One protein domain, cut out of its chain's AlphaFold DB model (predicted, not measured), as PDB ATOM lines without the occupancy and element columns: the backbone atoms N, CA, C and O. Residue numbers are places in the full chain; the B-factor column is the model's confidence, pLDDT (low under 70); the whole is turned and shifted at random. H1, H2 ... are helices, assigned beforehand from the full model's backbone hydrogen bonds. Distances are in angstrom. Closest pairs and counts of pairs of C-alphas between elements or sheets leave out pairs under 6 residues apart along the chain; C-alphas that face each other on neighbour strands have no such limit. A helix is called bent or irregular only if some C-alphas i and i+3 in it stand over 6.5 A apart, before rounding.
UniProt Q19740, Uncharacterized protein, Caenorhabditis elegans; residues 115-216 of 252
ATOM      1  N   GLN A 115     108.487 114.949 154.035       90.52
ATOM      2  CA  GLN A 115     109.581 115.900 154.258       90.52
ATOM      3  C   GLN A 115     109.539 116.562 155.641       90.52
ATOM      4  O   GLN A 115     110.595 116.807 156.225       90.52
ATOM      5  N   ALA A 116     108.352 116.845 156.183       92.13
ATOM      6  CA  ALA A 116     108.213 117.457 157.501       92.13
ATOM      7  C   ALA A 116     108.561 116.450 158.604       92.13
ATOM      8  O   ALA A 116     109.335 116.769 159.507       92.13
ATOM      9  N   CYS A 117     108.063 115.218 158.491       92.22
ATOM     10  CA  CYS A 117     108.384 114.142 159.427       92.22
ATOM     11  C   CYS A 117     109.872 113.757 159.365       92.22
ATOM     12  O   CYS A 117     110.515 113.589 160.402       92.22
ATOM     13  N   GLN A 118     110.466 113.730 158.168       93.08
ATOM     14  CA  GLN A 118     111.908 113.537 157.987       93.08
ATOM     15  C   GLN A 118     112.722 114.687 158.576       93.08
ATOM     16  O   GLN A 118     113.726 114.444 159.247       93.08
ATOM     17  N   SER A 119     112.301 115.930 158.343       92.71
ATOM     18  CA  SER A 119     112.945 117.114 158.923       92.71
ATOM     19  C   SER A 119     112.881 117.088 160.446       92.71
ATOM     20  O   SER A 119     113.882 117.371 161.099       92.71
ATOM     21  N   LEU A 120     111.751 116.683 161.029       91.97
ATOM     22  CA  LEU A 120     111.600 116.526 162.474       91.97
ATOM     23  C   LEU A 120     112.551 115.455 163.023       91.97
ATOM     24  O   LEU A 120     113.268 115.710 163.987       91.97
ATOM     25  N   ARG A 121     112.630 114.299 162.357       92.41
ATOM     26  CA  ARG A 121     113.554 113.218 162.722       92.41
ATOM     27  C   ARG A 121     115.024 113.644 162.652       92.41
ATOM     28  O   ARG A 121     115.815 113.213 163.484       92.41
ATOM     29  N   LYS A 122     115.399 114.467 161.667       93.46
ATOM     30  CA  LYS A 122     116.775 114.972 161.497       93.46
ATOM     31  C   LYS A 122     117.119 116.095 162.476       93.46
ATOM     32  O   LYS A 122     118.222 116.119 163.001       93.46
ATOM     33  N   SER A 123     116.193 117.026 162.697       94.49
ATOM     34  CA  SER A 123     116.427 118.205 163.540       94.49
ATOM     35  C   SER A 123     116.335 117.897 165.032       94.49
ATOM     36  O   SER A 123     117.089 118.469 165.813       94.49
ATOM     37  N   GLN A 124     115.422 117.010 165.443       93.79
ATOM     38  CA  GLN A 124     115.171 116.670 166.845       93.79
ATOM     39  C   GLN A 124     114.926 115.157 167.000       93.79
ATOM     40  O   GLN A 124     113.790 114.733 167.239       93.79
ATOM     41  N   PRO A 125     115.974 114.319 166.880       92.98
ATOM     42  CA  PRO A 125     115.829 112.862 166.880       92.98
ATOM     43  C   PRO A 125     115.206 112.323 168.175       92.98
ATOM     44  O   PRO A 125     114.291 111.510 168.109       92.98
ATOM     45  N   ALA A 126     115.620 112.835 169.340       92.26
ATOM     46  CA  ALA A 126     115.092 112.399 170.635       92.26
ATOM     47  C   ALA A 126     113.601 112.734 170.813       92.26
ATOM     48  O   ALA A 126     112.830 111.926 171.332       92.26
ATOM     49  N   LEU A 127     113.164 113.916 170.354       92.77
ATOM     50  CA  LEU A 127     111.750 114.289 170.395       92.77
ATOM     51  C   LEU A 127     110.935 113.420 169.436       92.77
ATOM     52  O   LEU A 127     109.857 112.954 169.804       92.77
ATOM     53  N   PHE A 128     111.449 113.201 168.223       93.15
ATOM     54  CA  PHE A 128     110.806 112.344 167.235       93.15
ATOM     55  C   PHE A 128     110.621 110.926 167.778       93.15
ATOM     56  O   PHE A 128     109.502 110.426 167.767       93.15
ATOM     57  N   GLU A 129     111.679 110.312 168.307       91.35
ATOM     58  CA  GLU A 129     111.631 108.975 168.903       91.35
ATOM     59  C   GLU A 129     110.630 108.906 170.055       91.35
ATOM     60  O   GLU A 129     109.731 108.063 170.038       91.35
ATOM     61  N   LYS A 130     110.718 109.841 171.011       91.41
ATOM     62  CA  LYS A 130     109.784 109.909 172.136       91.41
ATOM     63  C   LYS A 130     108.346 109.945 171.635       91.41
ATOM     64  O   LYS A 130     107.533 109.134 172.073       91.41
ATOM     65  N   ARG A 131     108.012 110.850 170.712       91.23
ATOM     66  CA  ARG A 131     106.645 110.946 170.180       91.23
ATOM     67  C   ARG A 131     106.257 109.702 169.391       91.23
ATOM     68  O   ARG A 131     105.146 109.224 169.549       91.23
ATOM     69  N   CYS A 132     107.167 109.133 168.616       90.04
ATOM     70  CA  CYS A 132     106.898 107.931 167.842       90.04
ATOM     71  C   CYS A 132     106.530 106.728 168.725       90.04
ATOM     72  O   CYS A 132     105.595 105.986 168.430       90.04
ATOM     73  N   LEU A 133     107.229 106.557 169.848       87.74
ATOM     74  CA  LEU A 133     107.026 105.420 170.749       87.74
ATOM     75  C   LEU A 133     105.933 105.660 171.803       87.74
ATOM     76  O   LEU A 133     105.364 104.701 172.320       87.74
ATOM     77  N   THR A 134     105.616 106.919 172.129       86.63
ATOM     78  CA  THR A 134     104.658 107.250 173.209       86.63
ATOM     79  C   THR A 134     103.348 107.870 172.728       86.63
ATOM     80  O   THR A 134     102.298 107.604 173.313       86.63
ATOM     81  N   ASP A 135     103.376 108.686 171.673       87.68
ATOM     82  CA  ASP A 135     102.222 109.427 171.163       87.68
ATOM     83  C   ASP A 135     101.594 108.660 169.992       87.68
ATOM     84  O   ASP A 135     102.081 108.669 168.863       87.68
ATOM     85  N   HIS A 136     100.483 107.979 170.279       85.90
ATOM     86  CA  HIS A 136      99.738 107.203 169.290       85.90
ATOM     87  C   HIS A 136      99.242 108.070 168.124       85.90
ATOM     88  O   HIS A 136      99.234 107.616 166.985       85.90
ATOM     89  N   ASP A 137      98.815 109.312 168.364       84.75
ATOM     90  CA  ASP A 137      98.304 110.161 167.277       84.75
ATOM     91  C   ASP A 137      99.437 110.592 166.356       84.75
ATOM     92  O   ASP A 137      99.294 110.588 165.130       84.75
ATOM     93  N   PHE A 138     100.598 110.861 166.943       89.07
ATOM     94  CA  PHE A 138     101.794 111.137 166.173       89.07
ATOM     95  C   PHE A 138     102.223 109.935 165.321       89.07
ATOM     96  O   PHE A 138     102.459 110.084 164.121       89.07
ATOM     97  N   ALA A 139     102.282 108.747 165.928       87.46
ATOM     98  CA  ALA A 139     102.764 107.530 165.284       87.46
ATOM     99  C   ALA A 139     101.766 106.901 164.299       87.46
ATOM    100  O   ALA A 139     102.194 106.274 163.340       87.46
ATOM    101  N   ALA A 140     100.455 107.060 164.498       82.13
ATOM    102  CA  ALA A 140      99.436 106.450 163.638       82.13
ATOM    103  C   ALA A 140      98.837 107.418 162.602       82.13
ATOM    104  O   ALA A 140      98.314 106.961 161.589       82.13
ATOM    105  N   ILE A 141      98.883 108.739 162.835       83.44
ATOM    106  CA  ILE A 141      98.176 109.730 161.998       83.44
ATOM    107  C   ILE A 141      99.128 110.779 161.425       83.44
ATOM    108  O   ILE A 141      99.090 111.052 160.227       83.44
ATOM    109  N   ASP A 142      99.950 111.416 162.259       88.10
ATOM    110  CA  ASP A 142     100.689 112.600 161.809       88.10
ATOM    111  C   ASP A 142     101.964 112.255 161.018       88.10
ATOM    112  O   ASP A 142     102.203 112.852 159.963       88.10
ATOM    113  N   CYS A 143     102.756 111.288 161.499       91.13
ATOM    114  CA  CYS A 143     104.032 110.852 160.913       91.13
ATOM    115  C   CYS A 143     104.151 109.318 160.828       91.13
ATOM    116  O   CYS A 143     105.193 108.742 161.155       91.13
ATOM    117  N   CYS A 144     103.073 108.648 160.414       89.58
ATOM    118  CA  CYS A 144     102.991 107.188 160.415       89.58
ATOM    119  C   CYS A 144     104.073 106.496 159.577       89.58
ATOM    120  O   CYS A 144     104.713 105.543 160.036       89.58
ATOM    121  N   GLY A 145     104.322 106.996 158.366       88.25
ATOM    122  CA  GLY A 145     105.284 106.406 157.443       88.25
ATOM    123  C   GLY A 145     106.711 106.510 157.970       88.25
ATOM    124  O   GLY A 145     107.434 105.510 158.007       88.25
ATOM    125  N   GLU A 146     107.119 107.691 158.437       90.76
ATOM    126  CA  GLU A 146     108.456 107.863 159.016       90.76
ATOM    127  C   GLU A 146     108.637 107.114 160.340       90.76
ATOM    128  O   GLU A 146     109.726 106.594 160.587       90.76
ATOM    129  N   CYS A 147     107.593 107.002 161.166       89.93
ATOM    130  CA  CYS A 147     107.641 106.215 162.399       89.93
ATOM    131  C   CYS A 147     107.879 104.730 162.138       89.93
ATOM    132  O   CYS A 147     108.765 104.117 162.739       89.93
ATOM    133  N   ARG A 148     107.135 104.165 161.185       86.24
ATOM    134  CA  ARG A 148     107.299 102.771 160.776       86.24
ATOM    135  C   ARG A 148     108.706 102.512 160.233       86.24
ATOM    136  O   ARG A 148     109.388 101.611 160.716       86.24
ATOM    137  N   LYS A 149     109.191 103.373 159.328       88.00
ATOM    138  CA  LYS A 149     110.570 103.303 158.814       88.00
ATOM    139  C   LYS A 149     111.613 103.430 159.933       88.00
ATOM    140  O   LYS A 149     112.659 102.792 159.864       88.00
ATOM    141  N   TYR A 150     111.376 104.270 160.942       89.13
ATOM    142  CA  TYR A 150     112.284 104.435 162.080       89.13
ATOM    143  C   TYR A 150     112.393 103.153 162.913       89.13
ATOM    144  O   TYR A 150     113.501 102.740 163.245       89.13
ATOM    145  N   ILE A 151     111.267 102.504 163.205       86.44
ATOM    146  CA  ILE A 151     111.230 101.253 163.975       86.44
ATOM    147  C   ILE A 151     111.881 100.107 163.204       86.44
ATOM    148  O   ILE A 151     112.699  99.387 163.773       86.44
ATOM    149  N   GLU A 152     111.585  99.991 161.907       84.54
ATOM    150  CA  GLU A 152     112.185  98.983 161.027       84.54
ATOM    151  C   GLU A 152     113.712  99.163 160.924       84.54
ATOM    152  O   GLU A 152     114.458  98.194 161.057       84.54
ATOM    153  N   ARG A 153     114.203 100.402 160.766       88.02
ATOM    154  CA  ARG A 153     115.650 100.684 160.684       88.02
ATOM    155  C   ARG A 153     116.392 100.451 161.999       88.02
ATOM    156  O   ARG A 153     117.510  99.948 161.970       88.02
ATOM    157  N   ASN A 154     115.796 100.819 163.134       87.54
ATOM    158  CA  ASN A 154     116.437 100.698 164.449       87.54
ATOM    159  C   ASN A 154     116.162  99.357 165.144       87.54
ATOM    160  O   ASN A 154     116.609  99.161 166.271       87.54
ATOM    161  N   LYS A 155     115.434  98.434 164.495       83.33
ATOM    162  CA  LYS A 155     115.071  97.113 165.040       83.33
ATOM    163  C   LYS A 155     114.431  97.202 166.431       83.33
ATOM    164  O   LYS A 155     114.713  96.394 167.315       83.33
ATOM    165  N   ILE A 156     113.583  98.207 166.635       82.95
ATOM    166  CA  ILE A 156     112.914  98.416 167.920       82.95
ATOM    167  C   ILE A 156     111.906  97.281 168.120       82.95
ATOM    168  O   ILE A 156     111.075  97.030 167.247       82.95
ATOM    169  N   SER A 157     111.993  96.591 169.262       73.05
ATOM    170  CA  SER A 157     111.059  95.516 169.620       73.05
ATOM    171  C   SER A 157     109.611  96.007 169.566       73.05
ATOM    172  O   SER A 157     109.313  97.141 169.958       73.05
ATOM    173  N   SER A 158     108.702  95.127 169.137       68.45
ATOM    174  CA  SER A 158     107.257  95.381 169.093       68.45
ATOM    175  C   SER A 158     106.713  95.902 170.426       68.45
ATOM    176  O   SER A 158     105.841  96.775 170.440       68.45
ATOM    177  N   GLU A 159     107.283  95.430 171.538       65.68
ATOM    178  CA  GLU A 159     106.942  95.829 172.906       65.68
ATOM    179  C   GLU A 159     107.219  97.311 173.183       65.68
ATOM    180  O   GLU A 159     106.413  97.982 173.829       65.68
ATOM    181  N   ASN A 160     108.318  97.840 172.640       70.43
ATOM    182  CA  ASN A 160     108.699  99.244 172.787       70.43
ATOM    183  C   ASN A 160     107.911 100.148 171.827       70.43
ATOM    184  O   ASN A 160     107.705 101.324 172.113       70.43
ATOM    185  N   SER A 161     107.409  99.595 170.719       67.30
ATOM    186  CA  SER A 161     106.531 100.278 169.759       67.30
ATOM    187  C   SER A 161     105.038 100.091 170.059       67.30
ATOM    188  O   SER A 161     104.209 100.025 169.148       67.30
ATOM    189  N   ARG A 162     104.670  99.975 171.341       63.83
ATOM    190  CA  ARG A 162     103.289  99.699 171.774       63.83
ATOM    191  C   ARG A 162     102.274 100.710 171.223       63.83
ATOM    192  O   ARG A 162     101.121 100.340 171.024       63.83
ATOM    193  N   SER A 163     102.702 101.946 170.948       64.43
ATOM    194  CA  SER A 163     101.890 103.011 170.340       64.43
ATOM    195  C   SER A 163     101.357 102.678 168.945       64.43
ATOM    196  O   SER A 163     100.343 103.245 168.558       64.43
ATOM    197  N   LEU A 164     102.008 101.785 168.194       68.09
ATOM    198  CA  LEU A 164     101.582 101.406 166.842       68.09
ATOM    199  C   LEU A 164     100.706 100.157 166.806       68.09
ATOM    200  O   LEU A 164     100.009  99.941 165.823       68.09
ATOM    201  N   GLN A 165     100.785  99.323 167.844       68.83
ATOM    202  CA  GLN A 165     100.189  97.982 167.843       68.83
ATOM    203  C   GLN A 165      98.978  97.851 168.765       68.83
ATOM    204  O   GLN A 165      98.393  96.774 168.874       68.83
ATOM    205  N   LYS A 166      98.633  98.920 169.486       74.71
ATOM    206  CA  LYS A 166      97.503  98.963 170.412       74.71
ATOM    207  C   LYS A 166      96.746 100.259 170.236       74.71
ATOM    208  O   LYS A 166      97.326 101.259 169.823       74.71
ATOM    209  N   ALA A 167      95.475 100.238 170.612       74.63
ATOM    210  CA  ALA A 167      94.681 101.443 170.658       74.63
ATOM    211  C   ALA A 167      95.305 102.459 171.639       74.63
ATOM    212  O   ALA A 167      96.035 102.093 172.573       74.63
ATOM    213  N   PRO A 168      95.019 103.758 171.461       79.92
ATOM    214  CA  PRO A 168      95.522 104.787 172.356       79.92
ATOM    215  C   PRO A 168      95.075 104.501 173.790       79.92
ATOM    216  O   PRO A 168      93.886 104.297 174.032       79.92
ATOM    217  N   ALA A 169      95.998 104.586 174.754       76.59
ATOM    218  CA  ALA A 169      95.682 104.373 176.172       76.59
ATOM    219  C   ALA A 169      94.532 105.277 176.662       76.59
ATOM    220  O   ALA A 169      93.732 104.884 177.505       76.59
ATOM    221  N   MET A 170      94.434 106.484 176.098       80.64
ATOM    222  CA  MET A 170      93.354 107.436 176.347       80.64
ATOM    223  C   MET A 170      92.451 107.547 175.118       80.64
ATOM    224  O   MET A 170      92.515 108.525 174.370       80.64
ATOM    225  N   CYS A 171      91.599 106.548 174.909       87.25
ATOM    226  CA  CYS A 171      90.677 106.541 173.781       87.25
ATOM    227  C   CYS A 171      89.341 107.210 174.134       87.25
ATOM    228  O   CYS A 171      88.486 106.625 174.796       87.25
ATOM    229  N   LYS A 172      89.162 108.465 173.707       90.39
ATOM    230  CA  LYS A 172      87.950 109.258 173.959       90.39
ATOM    231  C   LYS A 172      87.566 110.109 172.755       90.39
ATOM    232  O   LYS A 172      88.406 110.447 171.923       90.39
ATOM    233  N   ASP A 173      86.303 110.508 172.710       91.39
ATOM    234  CA  ASP A 173      85.845 111.512 171.759       91.39
ATOM    235  C   ASP A 173      86.422 112.888 172.108       91.39
ATOM    236  O   ASP A 173      86.494 113.282 173.277       91.39
ATOM    237  N   LYS A 174      86.837 113.635 171.082       90.12
ATOM    238  CA  LYS A 174      87.320 115.010 171.253       90.12
ATOM    239  C   LYS A 174      86.155 115.986 171.427       90.12
ATOM    240  O   LYS A 174      86.290 117.003 172.106       90.12
ATOM    241  N   HIS A 175      85.023 115.684 170.797       90.51
ATOM    242  CA  HIS A 175      83.796 116.469 170.878       90.51
ATOM    243  C   HIS A 175      82.814 115.912 171.914       90.51
ATOM    244  O   HIS A 175      83.003 114.840 172.480       90.51
ATOM    245  N   SER A 176      81.750 116.673 172.183       92.80
ATOM    246  CA  SER A 176      80.703 116.251 173.110       92.80
ATOM    247  C   SER A 176      79.989 114.994 172.614       92.80
ATOM    248  O   SER A 176      79.808 114.791 171.412       92.80
ATOM    249  N   ILE A 177      79.490 114.189 173.553       91.20
ATOM    250  CA  ILE A 177      78.736 112.971 173.235       91.20
ATOM    251  C   ILE A 177      77.540 113.248 172.313       91.20
ATOM    252  O   ILE A 177      77.279 112.487 171.389       91.20
ATOM    253  N   GLY A 178      76.846 114.378 172.495       92.22
ATOM    254  CA  GLY A 178      75.734 114.775 171.629       92.22
ATOM    255  C   GLY A 178      76.173 115.067 170.192       92.22
ATOM    256  O   GLY A 178      75.476 114.692 169.253       92.22
ATOM    257  N   PHE A 179      77.341 115.691 170.010       94.00
ATOM    258  CA  PHE A 179      77.921 115.888 168.685       94.00
ATOM    259  C   PHE A 179      78.297 114.546 168.054       94.00
ATOM    260  O   PHE A 179      77.885 114.277 166.930       94.00
ATOM    261  N   CYS A 180      79.013 113.683 168.779       93.99
ATOM    262  CA  CYS A 180      79.491 112.420 168.225       93.99
ATOM    263  C   CYS A 180      78.380 111.412 167.934       93.99
ATOM    264  O   CYS A 180      78.461 110.686 166.946       93.99
ATOM    265  N   ARG A 181      77.286 111.432 168.704       92.66
ATOM    266  CA  ARG A 181      76.075 110.665 168.380       92.66
ATOM    267  C   ARG A 181      75.431 111.127 167.076       92.66
ATOM    268  O   ARG A 181      75.057 110.284 166.268       92.66
ATOM    269  N   ARG A 182      75.335 112.443 166.845       91.72
ATOM    270  CA  ARG A 182      74.837 112.983 165.569       91.72
ATOM    271  C   ARG A 182      75.783 112.653 164.423       91.72
ATOM    272  O   ARG A 182      75.339 112.128 163.416       91.72
ATOM    273  N   PHE A 183      77.083 112.869 164.612       91.38
ATOM    274  CA  PHE A 183      78.102 112.543 163.617       91.38
ATOM    275  C   PHE A 183      78.069 111.060 163.219       91.38
ATOM    276  O   PHE A 183      78.143 110.743 162.037       91.38
ATOM    277  N   LYS A 184      77.881 110.153 164.183       90.19
ATOM    278  CA  LYS A 184      77.711 108.720 163.918       90.19
ATOM    279  C   LYS A 184      76.439 108.406 163.125       90.19
ATOM    280  O   LYS A 184      76.468 107.518 162.285       90.19
ATOM    281  N   ALA A 185      75.337 109.104 163.406       89.29
ATOM    282  CA  ALA A 185      74.041 108.840 162.786       89.29
ATOM    283  C   ALA A 185      73.900 109.443 161.377       89.29
ATOM    284  O   ALA A 185      73.365 108.790 160.489       89.29
ATOM    285  N   SER A 186      74.357 110.681 161.175       87.53
ATOM    286  CA  SER A 186      74.127 111.447 159.942       87.53
ATOM    287  C   SER A 186      75.400 111.833 159.189       87.53
ATOM    288  O   SER A 186      75.310 112.390 158.100       87.53
ATOM    289  N   GLY A 187      76.584 111.617 159.768       87.33
ATOM    290  CA  GLY A 187      77.810 112.250 159.281       87.33
ATOM    291  C   GLY A 187      77.770 113.781 159.402       87.33
ATOM    292  O   GLY A 187      76.907 114.362 160.070       87.33
ATOM    293  N   MET A 188      78.735 114.437 158.762       85.45
ATOM    294  CA  MET A 188      78.853 115.886 158.623       85.45
ATOM    295  C   MET A 188      79.412 116.228 157.234       85.45
ATOM    296  O   MET A 188      80.618 116.160 156.989       85.45
ATOM    297  N   GLY A 189      78.525 116.597 156.306       85.97
ATOM    298  CA  GLY A 189      78.886 116.816 154.904       85.97
ATOM    299  C   GLY A 189      79.367 115.517 154.254       85.97
ATOM    300  O   GLY A 189      78.656 114.520 154.280       85.97
ATOM    301  N   LYS A 190      80.588 115.520 153.706       85.77
ATOM    302  CA  LYS A 190      81.234 114.321 153.137       85.77
ATOM    303  C   LYS A 190      81.894 113.404 154.175       85.77
ATOM    304  O   LYS A 190      82.368 112.333 153.819       85.77
ATOM    305  N   TYR A 191      81.966 113.839 155.433       87.66
ATOM    306  CA  TYR A 191      82.654 113.123 156.504       87.66
ATOM    307  C   TYR A 191      81.671 112.270 157.299       87.66
ATOM    308  O   TYR A 191      80.600 112.737 157.677       87.66
ATOM    309  N   SER A 192      82.044 111.042 157.622       89.17
ATOM    310  CA  SER A 192      81.254 110.147 158.473       89.17
ATOM    311  C   SER A 192      82.198 109.255 159.284       89.17
ATOM    312  O   SER A 192      83.417 109.390 159.178       89.17
ATOM    313  N   CYS A 193      81.665 108.325 160.080       88.96
ATOM    314  CA  CYS A 193      82.504 107.322 160.739       88.96
ATOM    315  C   CYS A 193      83.233 106.382 159.760       88.96
ATOM    316  O   CYS A 193      84.114 105.667 160.213       88.96
ATOM    317  N   SER A 194      82.900 106.369 158.458       86.17
ATOM    318  CA  SER A 194      83.667 105.616 157.453       86.17
ATOM    319  C   SER A 194      84.913 106.363 156.968       86.17
ATOM    320  O   SER A 194      85.827 105.736 156.443       86.17
ATOM    321  N   ASP A 195      84.973 107.691 157.134       86.51
ATOM    322  CA  ASP A 195      86.194 108.459 156.886       86.51
ATOM    323  C   ASP A 195      87.075 108.408 158.136       86.51
ATOM    324  O   ASP A 195      86.936 109.215 159.062       86.51
ATOM    325  N   ALA A 196      87.976 107.430 158.160       84.21
ATOM    326  CA  ALA A 196      88.807 107.145 159.316       84.21
ATOM    327  C   ALA A 196      89.699 108.324 159.727       84.21
ATOM    328  O   ALA A 196      89.845 108.597 160.922       84.21
ATOM    329  N   GLU A 197      90.234 109.087 158.770       83.64
ATOM    330  CA  GLU A 197      91.108 110.228 159.071       83.64
ATOM    331  C   GLU A 197      90.377 111.324 159.849       83.64
ATOM    332  O   GLU A 197      90.946 111.996 160.722       83.64
ATOM    333  N   PHE A 198      89.109 111.554 159.510       86.83
ATOM    334  CA  PHE A 198      88.288 112.538 160.197       86.83
ATOM    335  C   PHE A 198      87.694 111.965 161.485       86.83
ATOM    336  O   PHE A 198      87.780 112.593 162.545       86.83
ATOM    337  N   ALA A 199      87.142 110.757 161.420       88.39
ATOM    338  CA  ALA A 199      86.465 110.110 162.533       88.39
ATOM    339  C   ALA A 199      87.388 109.907 163.743       88.39
ATOM    340  O   ALA A 199      87.003 110.264 164.860       88.39
ATOM    341  N   VAL A 200      88.627 109.446 163.531       87.53
ATOM    342  CA  VAL A 200      89.616 109.233 164.606       87.53
ATOM    343  C   VAL A 200      89.958 110.539 165.337       87.53
ATOM    344  O   VAL A 200      90.166 110.527 166.550       87.53
ATOM    345  N   ARG A 201      89.964 111.686 164.645       87.46
ATOM    346  CA  ARG A 201      90.305 112.995 165.242       87.46
ATOM    347  C   ARG A 201      89.154 113.655 165.998       87.46
ATOM    348  O   ARG A 201      89.393 114.525 166.839       87.46
ATOM    349  N   VAL A 202      87.917 113.296 165.666       89.56
ATOM    350  CA  VAL A 202      86.718 114.005 166.135       89.56
ATOM    351  C   VAL A 202      85.927 113.147 167.123       89.56
ATOM    352  O   VAL A 202      85.658 113.599 168.240       89.56
ATOM    353  N   CYS A 203      85.608 111.910 166.739       92.38
ATOM    354  CA  CYS A 203      84.698 111.007 167.446       92.38
ATOM    355  C   CYS A 203      85.225 109.564 167.472       92.38
ATOM    356  O   CYS A 203      84.510 108.618 167.133       92.38
ATOM    357  N   ARG A 204      86.496 109.404 167.858       90.37
ATOM    358  CA  ARG A 204      87.221 108.127 167.872       90.37
ATOM    359  C   ARG A 204      86.459 107.011 168.576       90.37
ATOM    360  O   ARG A 204      86.310 105.924 168.024       90.37
ATOM    361  N   HIS A 205      85.965 107.296 169.776       90.51
ATOM    362  CA  HIS A 205      85.272 106.328 170.614       90.51
ATOM    363  C   HIS A 205      83.887 106.028 170.054       90.51
ATOM    364  O   HIS A 205      83.529 104.867 169.866       90.51
ATOM    365  N   SER A 206      83.110 107.059 169.725       91.18
ATOM    366  CA  SER A 206      81.765 106.869 169.170       91.18
ATOM    367  C   SER A 206      81.767 106.102 167.842       91.18
ATOM    368  O   SER A 206      80.859 105.297 167.606       91.18
ATOM    369  N   CYS A 207      82.778 106.317 166.998       89.94
ATOM    370  CA  CYS A 207      82.933 105.631 165.715       89.94
ATOM    371  C   CYS A 207      83.593 104.242 165.812       89.94
ATOM    372  O   CYS A 207      83.628 103.547 164.807       89.94
ATOM    373  N   GLY A 208      84.071 103.811 166.988       88.19
ATOM    374  CA  GLY A 208      84.607 102.454 167.184       88.19
ATOM    375  C   GLY A 208      86.104 102.281 166.901       88.19
ATOM    376  O   GLY A 208      86.590 101.158 166.886       88.19
ATOM    377  N   TYR A 209      86.870 103.364 166.760       87.52
ATOM    378  CA  TYR A 209      88.330 103.324 166.552       87.52
ATOM    379  C   TYR A 209      89.139 103.066 167.835       87.52
ATOM    380  O   TYR A 209      90.357 103.242 167.857       87.52
ATOM    381  N   CYS A 210      88.459 102.683 168.915       87.10
ATOM    382  CA  CYS A 210      89.024 102.345 170.216       87.10
ATOM    383  C   CYS A 210      89.058 100.826 170.427       87.10
ATOM    384  O   CYS A 210      88.604 100.345 171.460       87.10
ATOM    385  N   ASN A 211      89.536 100.072 169.438       83.96
ATOM    386  CA  ASN A 211      89.682  98.622 169.533       83.96
ATOM    387  C   ASN A 211      91.134  98.236 169.229       83.96
ATOM    388  O   ASN A 211      91.649  98.598 168.173       83.96
ATOM    389  N   ASP A 212      91.779  97.502 170.138       81.62
ATOM    390  CA  ASP A 212      93.150  97.003 169.977       81.62
ATOM    391  C   ASP A 212      93.300  96.098 168.747       81.62
ATOM    392  O   ASP A 212      94.341  96.114 168.090       81.62
ATOM    393  N   GLU A 213      92.251  95.358 168.378       81.62
ATOM    394  CA  GLU A 213      92.266  94.480 167.204       81.62
ATOM    395  C   GLU A 213      92.487  95.256 165.904       81.62
ATOM    396  O   GLU A 213      93.128  94.742 164.989       81.62
ATOM    397  N   LEU A 214      92.016  96.507 165.831       79.48
ATOM    398  CA  LEU A 214      92.207  97.362 164.658       79.48
ATOM    399  C   LEU A 214      93.677  97.722 164.450       79.48
ATOM    400  O   LEU A 214      94.123  97.803 163.313       79.48
ATOM    401  N   TYR A 215      94.424  97.912 165.537       77.39
ATOM    402  CA  TYR A 215      95.833  98.317 165.505       77.39
ATOM    403  C   TYR A 215      96.795  97.131 165.546       77.39
ATOM    404  O   TYR A 215      98.004  97.315 165.444       77.39
ATOM    405  N   SER A 216      96.285  95.907 165.687       74.64
ATOM    406  CA  SER A 216      97.118  94.709 165.668       74.64
ATOM    407  C   SER A 216      97.944  94.642 164.382       74.64
ATOM    408  O   SER A 216      97.466  95.001 163.310       74.64
TER     409      SER A 216
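Overview. This is residues 115 to 216 of the 252 residues of an uncharacterized protein of Caenorhabditis elegans (UniProt Q19740). The model is an elongated body of two lobes, one holding H1 to H5 and the other H6 and H7 among loops. In the first lobe short helices turn corners from H1 through H2 and H3 into H4, the longest helix; in the second, H6 and H7 run opposite ways. Residues 166 to 176 cross from the first lobe to the second, and the stretch after H7 comes back to bring H8 near H5. The printed part has 102 residues with eight named helices, H1 to H8 in order, and no named strand: the class is all helix. It is only just compact, close to loose, with a radius of gyration of the C-alphas of 15.2 A and spans of 43 by 27 by 19 A.

Along the chain. Find C-alpha 144 at (102.991, 107.188, 160.415); from there H4 runs 15.5 A to C-alpha 154 at (116.437, 100.698, 164.449). Before it look for H1 at residues 115 to 123, 11.8 A long, H2 at 125 to 134, 14.0 A, and H3 at 136 to 142. H3 is neither bent nor irregular, but only just: C-alphas 139 and 142 are 6.5 A apart. After H4 come H5 at 162 to 165, H6 at 177 to 186, 14.2 A long, H7 at 196 to 202, and H8 at 212 to 215, ending at C-alpha 215 (95.833, 98.317, 165.505).

Arrangement. Start at H4, which only just touches H3, with 3 pairs of C-alphas within 8 A, and only at the corner; the closest C-alphas are those of Ala 139 and Cys 147, 5.8 A. H3 touches H2 only at the corner, Ala 139 to Cys 132, 4.9 A between C-alphas, at a steep tilt of 63 degrees, opposite ways. H2 touches H1 only at the corner, with C-alphas 128 and 121 closest at 5.4 A. H5 touches H3, the closest C-alphas being Ser 163 and His 136, 4.8 A. H5 touches H2 too, Ser 163 to Leu 133, 5.7 A between C-alphas. H8 only just touches H5, with 3 pairs within 8 A; C-alphas 215 and 165 are closest at 5.0 A. Farther out, H7 is close to H3 but not clearly touching, C-alphas 197 and 141 being closest at 7.7 A. H6 and H7 are likewise close but not clearly touching, at a shallow tilt of 29 degrees, opposite ways; C-alphas 180 and 202 are closest at 7.7 A. H4 and H6 are apart. In H1, H2, H3, H4 and H6 every O i to N i+4 pair is within hydrogen-bond range, in H7 2 of 3; H5 and H8 are too short for such a pair.

Size, cuts and confidence. Look to Asn 154 and Ser 186 for the two C-alphas farthest apart, 43.9 A. The printed part has no cut; the link from H5 to H6 is long, with 11 residues. Residues 122 to 127, of which 125 to 127 belong to H2, stand free. The mean pLDDT of the printed part is 86.2; it is under 70 at residues 158 to 159 and 161 to 165.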